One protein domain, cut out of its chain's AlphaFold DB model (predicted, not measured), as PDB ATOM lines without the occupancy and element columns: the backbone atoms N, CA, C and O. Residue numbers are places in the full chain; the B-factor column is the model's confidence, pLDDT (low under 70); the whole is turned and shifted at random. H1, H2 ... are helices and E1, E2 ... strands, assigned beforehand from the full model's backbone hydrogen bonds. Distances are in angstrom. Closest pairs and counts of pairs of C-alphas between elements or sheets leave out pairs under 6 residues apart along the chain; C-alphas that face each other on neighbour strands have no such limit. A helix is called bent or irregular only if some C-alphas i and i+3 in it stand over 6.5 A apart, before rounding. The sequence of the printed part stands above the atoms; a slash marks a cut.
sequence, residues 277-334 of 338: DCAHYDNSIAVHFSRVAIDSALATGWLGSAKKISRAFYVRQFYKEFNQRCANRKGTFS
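This is residues 277 to 334 of the 338 residues of the protein "Hypothetical protein" of Ditylum brightwellii (UniProt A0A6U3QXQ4). This is an open frame: one long helix, H3, makes one long side, and the first half of the printed part, H1, then the short strand E1, then H2, makes a bracket over it, with H1 near one end of H3 and H2 near the other. The contacts across the frame are few, no helix touching another; a long loop, residues 300 to 310, swings from H2 round to the beginning of H3, and after H3 the last residues fold back past H1. The printed part has 58 residues with three named helices and one named strand, in the order H1, E1, H2, H3; E1 pairs with no named strand, and the class is mostly helix. The whole is only just compact, close to loose, with a radius of gyration of the C-alphas of 12.0 A, and elongated, spanning 33 by 19 by 18 A.

From the first residue onward, H1, residues 278 to 281, comes first, and a tight link of 4 residues leads from it to E1, residues 286 to 288. H1 and E1 are apart, with no C-alpha of the one within 8 A of the other. A tight link of 2 residues leads on from E1 to H2, residues 291 to 299, and these two are also apart. H1 and H2 are apart as well. A long link of 11 residues joins H2 to H3, residues 311 to 325. H2 and H3 are close but not clearly touching, with 1 pair of C-alphas within 8 A: their closest C-alphas, those of Ile 294 and Arg 311, are 7.8 A apart. The lines of H2 and H3 are about perpendicular, at 77 degrees, and their centres are 16.1 A apart. H1 and H3 are also close but not clearly touching, with 2 pairs of C-alphas within 8 A; the closest, those of Cys 278 and Phe 322, are 7.5 A apart, and the centres are 14.4 A apart. E1 and H3 are apart. In H2 and H3 every pair of O of residue i and N of residue i+4 is within hydrogen-bond range, while H1, with 4 residues, is too short for such a pair and has its 1 pair of O of residue i and N of residue i+3 within range.

H1 begins at Cys 278, with its C-alpha at (4.816, -30.351, -38.363), and ends at Tyr 281. E1 runs from Ala 286 to His 288, its first C-alpha at (16.065, -29.826, -45.436). H2 runs from Arg 291 to Ala 299 and measures 12.0 A from first to last C-alpha. H3, the longest helix with 15 residues, measures 21.0 A from the C-alpha of Arg 311 to that of Arg 325, which stands at (-0.771, -31.763, -43.618). No helix is bent or irregular. After H3 there is no named element in residues 326 to 334.

The two C-alphas farthest apart are those of Asn 283 and Lys 307, at 33.3 A; Asn 283 lies in the link from H1 to E1 and Lys 307 in the link from H2 to H3. The C-alphas of the first and last printed residues, Asp 277 and Ser 334, are 9.2 A apart. The printed part has no cut, and the link from H2 to H3 is its one long link. The mean pLDDT of the printed part is 79.7, and the model's confidence is low, under 70, at residues 302 to 308 and at residue 329.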
ATOM      1  N   ASP A 277       5.165 -34.385 -35.853       83.12
ATOM      2  CA  ASP A 277       4.691 -33.018 -35.614       83.12
ATOM      3  C   ASP A 277       5.276 -32.052 -36.652       83.12
ATOM      4  O   ASP A 277       6.495 -31.916 -36.783       83.12
ATOM      5  N   CYS A 278       4.408 -31.355 -37.386       84.50
ATOM      6  CA  CYS A 278       4.816 -30.351 -38.363       84.50
ATOM      7  C   CYS A 278       5.651 -29.224 -37.734       84.50
ATOM      8  O   CYS A 278       6.582 -28.738 -38.379       84.50
ATOM      9  N   ALA A 279       5.367 -28.845 -36.480       84.69
ATOM     10  CA  ALA A 279       6.090 -27.785 -35.775       84.69
ATOM     11  C   ALA A 279       7.575 -28.129 -35.568       84.69
ATOM     12  O   ALA A 279       8.420 -27.246 -35.439       84.69
ATOM     13  N   HIS A 280       7.927 -29.418 -35.610       78.25
ATOM     14  CA  HIS A 280       9.311 -29.876 -35.541       78.25
ATOM     15  C   HIS A 280      10.172 -29.403 -36.732       78.25
ATOM     16  O   HIS A 280      11.400 -29.360 -36.629       78.25
ATOM     17  N   TYR A 281       9.535 -29.006 -37.841       77.75
ATOM     18  CA  TYR A 281      10.177 -28.539 -39.076       77.75
ATOM     19  C   TYR A 281      10.036 -27.021 -39.301       77.75
ATOM     20  O   TYR A 281      10.429 -26.493 -40.350       77.75
ATOM     21  N   ASP A 282       9.514 -26.286 -38.312       76.31
ATOM     22  CA  ASP A 282       9.188 -24.854 -38.412       76.31
ATOM     23  C   ASP A 282      10.372 -23.939 -38.672       76.31
ATOM     24  O   ASP A 282      10.164 -22.787 -39.067       76.31
ATOM     25  N   ASN A 283      11.591 -24.459 -38.557       72.50
ATOM     26  CA  ASN A 283      12.836 -23.753 -38.834       72.50
ATOM     27  C   ASN A 283      13.794 -24.525 -39.758       72.50
ATOM     28  O   ASN A 283      14.890 -24.063 -40.052       72.50
ATOM     29  N   SER A 284      13.368 -25.675 -40.269       77.31
ATOM     30  CA  SER A 284      14.240 -26.603 -40.990       77.31
ATOM     31  C   SER A 284      14.174 -26.350 -42.490       77.31
ATOM     32  O   SER A 284      13.094 -26.127 -43.037       77.31
ATOM     33  N   ILE A 285      15.326 -26.366 -43.161       80.81
ATOM     34  CA  ILE A 285      15.423 -26.138 -44.616       80.81
ATOM     35  C   ILE A 285      15.437 -27.441 -45.416       80.81
ATOM     36  O   ILE A 285      14.944 -27.481 -46.542       80.81
ATOM     37  N   ALA A 286      15.948 -28.515 -44.820       86.75
ATOM     38  CA  ALA A 286      16.065 -29.826 -45.436       86.75
ATOM     39  C   ALA A 286      15.940 -30.938 -44.388       86.75
ATOM     40  O   ALA A 286      16.088 -30.695 -43.191       86.75
ATOM     41  N   VAL A 287      15.689 -32.159 -44.854       85.56
ATOM     42  CA  VAL A 287      15.604 -33.381 -44.047       85.56
ATOM     43  C   VAL A 287      16.572 -34.415 -44.614       85.56
ATOM     44  O   VAL A 287      16.607 -34.635 -45.826       85.56
ATOM     45  N   HIS A 288      17.350 -35.061 -43.741       87.31
ATOM     46  CA  HIS A 288      18.285 -36.129 -44.112       87.31
ATOM     47  C   HIS A 288      17.692 -37.501 -43.833       87.31
ATOM     48  O   HIS A 288      17.455 -37.893 -42.693       87.31
ATOM     49  N   PHE A 289      17.514 -38.266 -44.897       84.94
ATOM     50  CA  PHE A 289      17.006 -39.627 -44.893       84.94
ATOM     51  C   PHE A 289      18.168 -40.619 -44.826       84.94
ATOM     52  O   PHE A 289      18.357 -41.461 -45.713       84.94
ATOM     53  N   SER A 290      18.968 -40.498 -43.761       83.06
ATOM     54  CA  SER A 290      20.120 -41.370 -43.556       83.06
ATOM     55  C   SER A 290      19.690 -42.837 -43.508       83.06
ATOM     56  O   SER A 290      18.623 -43.189 -42.997       83.06
ATOM     57  N   ARG A 291      20.559 -43.723 -44.004       78.88
ATOM     58  CA  ARG A 291      20.316 -45.169 -43.945       78.88
ATOM     59  C   ARG A 291      20.051 -45.644 -42.515       78.88
ATOM     60  O   ARG A 291      19.102 -46.382 -42.293       78.88
ATOM     61  N   VAL A 292      20.853 -45.180 -41.555       77.69
ATOM     62  CA  VAL A 292      20.719 -45.555 -40.138       77.69
ATOM     63  C   VAL A 292      19.349 -45.155 -39.591       77.69
ATOM     64  O   VAL A 292      18.717 -45.952 -38.900       77.69
ATOM     65  N   ALA A 293      18.855 -43.961 -39.935       75.25
ATOM     66  CA  ALA A 293      17.534 -43.506 -39.508       75.25
ATOM     67  C   ALA A 293      16.411 -44.385 -40.081       75.25
ATOM     68  O   ALA A 293      15.490 -44.758 -39.357       75.25
ATOM     69  N   ILE A 294      16.504 -44.756 -41.361       76.88
ATOM     70  CA  ILE A 294      15.491 -45.588 -42.026       76.88
ATOM     71  C   ILE A 294      15.527 -47.029 -41.518       76.88
ATOM     72  O   ILE A 294      14.475 -47.585 -41.208       76.88
ATOM     73  N   ASP A 295      16.714 -47.616 -41.371       78.38
ATOM     74  CA  ASP A 295      16.882 -48.967 -40.832       78.38
ATOM     75  C   ASP A 295      16.376 -49.037 -39.379       78.38
ATOM     76  O   ASP A 295      15.682 -49.984 -39.007       78.38
ATOM     77  N   SER A 296      16.642 -48.005 -38.570       75.69
ATOM     78  CA  SER A 296      16.121 -47.896 -37.201       75.69
ATOM     79  C   SER A 296      14.593 -47.788 -37.170       75.69
ATOM     80  O   SER A 296      13.937 -48.482 -36.390       75.69
ATOM     81  N   ALA A 297      14.002 -46.985 -38.055       73.81
ATOM     82  CA  ALA A 297      12.552 -46.848 -38.163       73.81
ATOM     83  C   ALA A 297      11.868 -48.133 -38.660       73.81
ATOM     84  O   ALA A 297      10.794 -48.500 -38.188       73.81
ATOM     85  N   LEU A 298      12.504 -48.868 -39.571       76.12
ATOM     86  CA  LEU A 298      12.052 -50.195 -39.982       76.12
ATOM     87  C   LEU A 298      12.109 -51.196 -38.821       76.12
ATOM     88  O   LEU A 298      11.124 -51.883 -38.555       76.12
ATOM     89  N   ALA A 299      13.236 -51.254 -38.108       79.31
ATOM     90  CA  ALA A 299      13.443 -52.181 -36.996       79.31
ATOM     91  C   ALA A 299      12.473 -51.942 -35.827       79.31
ATOM     92  O   ALA A 299      12.090 -52.880 -35.134       79.31
ATOM     93  N   THR A 300      12.053 -50.693 -35.630       71.38
ATOM     94  CA  THR A 300      11.080 -50.296 -34.602       71.38
ATOM     95  C   THR A 300       9.624 -50.392 -35.074       71.38
ATOM     96  O   THR A 300       8.713 -50.101 -34.303       71.38
ATOM     97  N   GLY A 301       9.380 -50.818 -36.321       72.12
ATOM     98  CA  GLY A 301       8.040 -50.991 -36.888       72.12
ATOM     99  C   GLY A 301       7.354 -49.694 -37.329       72.12
ATOM    100  O   GLY A 301       6.185 -49.721 -37.706       72.12
ATOM    101  N   TRP A 302       8.063 -48.565 -37.325       69.44
ATOM    102  CA  TRP A 302       7.511 -47.243 -37.641       69.44
ATOM    103  C   TRP A 302       7.091 -47.097 -39.096       69.44
ATOM    104  O   TRP A 302       6.097 -46.449 -39.408       69.44
ATOM    105  N   LEU A 303       7.858 -47.710 -39.992       69.00
ATOM    106  CA  LEU A 303       7.605 -47.693 -41.431       69.00
ATOM    107  C   LEU A 303       6.755 -48.898 -41.882       69.00
ATOM    108  O   LEU A 303       6.688 -49.213 -43.068       69.00
ATOM    109  N   GLY A 304       6.102 -49.570 -40.926       69.25
ATOM    110  CA  GLY A 304       5.355 -50.803 -41.141       69.25
ATOM    111  C   GLY A 304       6.256 -52.011 -41.415       69.25
ATOM    112  O   GLY A 304       7.452 -51.895 -41.676       69.25
ATOM    113  N   SER A 305       5.678 -53.213 -41.395       64.94
ATOM    114  CA  SER A 305       6.380 -54.469 -41.712       64.94
ATOM    115  C   SER A 305       6.618 -54.667 -43.217       64.94
ATOM    116  O   SER A 305       6.772 -55.799 -43.685       64.94
ATOM    117  N   ALA A 306       6.545 -53.595 -44.009       58.91
ATOM    118  CA  ALA A 306       6.565 -53.695 -45.453       58.91
ATOM    119  C   ALA A 306       7.950 -54.134 -45.960       58.91
ATOM    120  O   ALA A 306       9.003 -53.722 -45.478       58.91
ATOM    121  N   LYS A 307       7.920 -55.025 -46.952       64.12
ATOM    122  CA  LYS A 307       9.073 -55.609 -47.650       64.12
ATOM    123  C   LYS A 307      10.014 -54.498 -48.132       64.12
ATOM    124  O   LYS A 307       9.514 -53.628 -48.824       64.12
ATOM    125  N   LYS A 308      11.323 -54.563 -47.819       67.19
ATOM    126  CA  LYS A 308      12.405 -53.634 -48.249       67.19
ATOM    127  C   LYS A 308      11.958 -52.601 -49.297       67.19
ATOM    128  O   LYS A 308      12.010 -52.864 -50.497       67.19
ATOM    129  N   ILE A 309      11.492 -51.454 -48.820       76.56
ATOM    130  CA  ILE A 309      11.066 -50.332 -49.653       76.56
ATOM    131  C   ILE A 309      12.260 -49.387 -49.841       76.56
ATOM    132  O   ILE A 309      13.040 -49.197 -48.909       76.56
ATOM    133  N   SER A 310      12.421 -48.816 -51.040       86.31
ATOM    134  CA  SER A 310      13.539 -47.914 -51.354       86.31
ATOM    135  C   SER A 310      13.454 -46.592 -50.583       86.31
ATOM    136  O   SER A 310      12.361 -46.078 -50.325       86.31
ATOM    137  N   ARG A 311      14.601 -45.967 -50.283       85.81
ATOM    138  CA  ARG A 311      14.638 -44.617 -49.682       85.81
ATOM    139  C   ARG A 311      13.869 -43.578 -50.492       85.81
ATOM    140  O   ARG A 311      13.130 -42.783 -49.922       85.81
ATOM    141  N   ALA A 312      13.978 -43.640 -51.816       89.69
ATOM    142  CA  ALA A 312      13.256 -42.756 -52.725       89.69
ATOM    143  C   ALA A 312      11.732 -42.821 -52.515       89.69
ATOM    144  O   ALA A 312      11.051 -41.795 -52.538       89.69
ATOM    145  N   PHE A 313      11.182 -44.010 -52.245       88.69
ATOM    146  CA  PHE A 313       9.767 -44.142 -51.910       88.69
ATOM    147  C   PHE A 313       9.427 -43.447 -50.589       88.69
ATOM    148  O   PHE A 313       8.446 -42.708 -50.550       88.69
ATOM    149  N   TYR A 314      10.221 -43.648 -49.532       84.19
ATOM    150  CA  TYR A 314       9.968 -43.005 -48.236       84.19
ATOM    151  C   TYR A 314       9.988 -41.487 -48.340       84.19
ATOM    152  O   TYR A 314       9.098 -40.834 -47.805       84.19
ATOM    153  N   VAL A 315      10.950 -40.943 -49.082       87.31
ATOM    154  CA  VAL A 315      11.041 -39.510 -49.362       87.31
ATOM    155  C   VAL A 315       9.762 -39.021 -50.041       87.31
ATOM    156  O   VAL A 315       9.136 -38.078 -49.567       87.31
ATOM    157  N   ARG A 316       9.306 -39.696 -51.104       90.31
ATOM    158  CA  ARG A 316       8.068 -39.318 -51.805       90.31
ATOM    159  C   ARG A 316       6.832 -39.376 -50.905       90.31
ATOM    160  O   ARG A 316       6.004 -38.472 -50.975       90.31
ATOM    161  N   GLN A 317       6.697 -40.406 -50.064       86.75
ATOM    162  CA  GLN A 317       5.578 -40.482 -49.115       86.75
ATOM    163  C   GLN A 317       5.663 -39.390 -48.050       86.75
ATOM    164  O   GLN A 317       4.656 -38.745 -47.770       86.75
ATOM    165  N   PHE A 318       6.859 -39.131 -47.514       86.56
ATOM    166  CA  PHE A 318       7.085 -38.030 -46.586       86.56
ATOM    167  C   PHE A 318       6.636 -36.707 -47.203       86.56
ATOM    168  O   PHE A 318       5.815 -36.028 -46.605       86.56
ATOM    169  N   TYR A 319       7.085 -36.370 -48.416       87.50
ATOM    170  CA  TYR A 319       6.685 -35.126 -49.081       87.50
ATOM    171  C   TYR A 319       5.194 -35.036 -49.335       87.50
ATOM    172  O   TYR A 319       4.599 -33.979 -49.137       87.50
ATOM    173  N   LYS A 320       4.584 -36.136 -49.779       88.75
ATOM    174  CA  LYS A 320       3.146 -36.188 -50.015       88.75
ATOM    175  C   LYS A 320       2.380 -35.833 -48.739       88.75
ATOM    176  O   LYS A 320       1.540 -34.940 -48.778       88.75
ATOM    177  N   GLU A 321       2.683 -36.490 -47.623       86.50
ATOM    178  CA  GLU A 321       1.984 -36.253 -46.355       86.50
ATOM    179  C   GLU A 321       2.363 -34.901 -45.730       86.50
ATOM    180  O   GLU A 321       1.482 -34.162 -45.288       86.50
ATOM    181  N   PHE A 322       3.648 -34.528 -45.763       85.62
ATOM    182  CA  PHE A 322       4.155 -33.253 -45.255       85.62
ATOM    183  C   PHE A 322       3.505 -32.074 -45.983       85.62
ATOM    184  O   PHE A 322       2.951 -31.187 -45.343       85.62
ATOM    185  N   ASN A 323       3.468 -32.077 -47.317       85.69
ATOM    186  CA  ASN A 323       2.851 -30.988 -48.077       85.69
ATOM    187  C   ASN A 323       1.331 -30.920 -47.865       85.69
ATOM    188  O   ASN A 323       0.765 -29.830 -47.843       85.69
ATOM    189  N   GLN A 324       0.661 -32.063 -47.684       87.19
ATOM    190  CA  GLN A 324      -0.785 -32.101 -47.448       87.19
ATOM    191  C   GLN A 324      -1.173 -31.613 -46.051       87.19
ATOM    192  O   GLN A 324      -2.186 -30.930 -45.898       87.19
ATOM    193  N   ARG A 325      -0.392 -31.966 -45.026       86.00
ATOM    194  CA  ARG A 325      -0.771 -31.763 -43.618       86.00
ATOM    195  C   ARG A 325      -0.019 -30.618 -42.953       86.00
ATOM    196  O   ARG A 325      -0.589 -29.930 -42.115       86.00
ATOM    197  N   CYS A 326       1.210 -30.343 -43.375       84.06
ATOM    198  CA  CYS A 326       2.057 -29.293 -42.810       84.06
ATOM    199  C   CYS A 326       2.009 -27.966 -43.579       84.06
ATOM    200  O   CYS A 326       2.747 -27.049 -43.224       84.06
ATOM    201  N   ALA A 327       1.107 -27.799 -44.556       80.19
ATOM    202  CA  ALA A 327       0.951 -26.540 -45.300       80.19
ATOM    203  C   ALA A 327       0.738 -25.317 -44.385       80.19
ATOM    204  O   ALA A 327       1.292 -24.249 -44.629       80.19
ATOM    205  N   ASN A 328      -0.012 -25.492 -43.289       77.12
ATOM    206  CA  ASN A 328      -0.251 -24.452 -42.281       77.12
ATOM    207  C   ASN A 328       0.628 -24.600 -41.029       77.12
ATOM    208  O   ASN A 328       0.345 -23.951 -40.021       77.12
ATOM    209  N   ARG A 329       1.647 -25.473 -41.071       69.88
ATOM    210  CA  ARG A 329       2.568 -25.759 -39.955       69.88
ATOM    211  C   ARG A 329       1.863 -26.130 -38.647       69.88
ATOM    212  O   ARG A 329       2.288 -25.775 -37.554       69.88
ATOM    213  N   LYS A 330       0.724 -26.810 -38.759       77.75
ATOM    214  CA  LYS A 330      -0.084 -27.248 -37.623       77.75
ATOM    215  C   LYS A 330      -0.549 -28.669 -37.856       77.75
ATOM    216  O   LYS A 330      -1.081 -28.966 -38.920       77.75
ATOM    217  N   GLY A 331      -0.418 -29.488 -36.821       84.38
ATOM    218  CA  GLY A 331      -0.889 -30.863 -36.813       84.38
ATOM    219  C   GLY A 331       0.235 -31.871 -36.965       84.38
ATOM    220  O   GLY A 331       1.419 -31.545 -36.906       84.38
ATOM    221  N   THR A 332      -0.184 -33.112 -37.140       83.44
ATOM    222  CA  THR A 332       0.686 -34.272 -37.198       83.44
ATOM    223  C   THR A 332       0.390 -35.103 -38.440       83.44
ATOM    224  O   THR A 332      -0.696 -35.036 -39.033       83.44
ATOM    225  N   PHE A 333       1.365 -35.900 -38.861       79.81
ATOM    226  CA  PHE A 333       1.173 -36.859 -39.940       79.81
ATOM    227  C   PHE A 333       1.912 -38.164 -39.700       79.81
ATOM    228  O   PHE A 333       2.908 -38.203 -38.991       79.81
ATOM    229  N   SER A 334       1.442 -39.236 -40.330       77.44
ATOM    230  CA  SER A 334       2.176 -40.494 -40.387       77.44
ATOM    231  C   SER A 334       2.479 -40.826 -41.839       77.44
ATOM    232  O   SER A 334       1.631 -40.634 -42.707       77.44
TER     233      SER A 334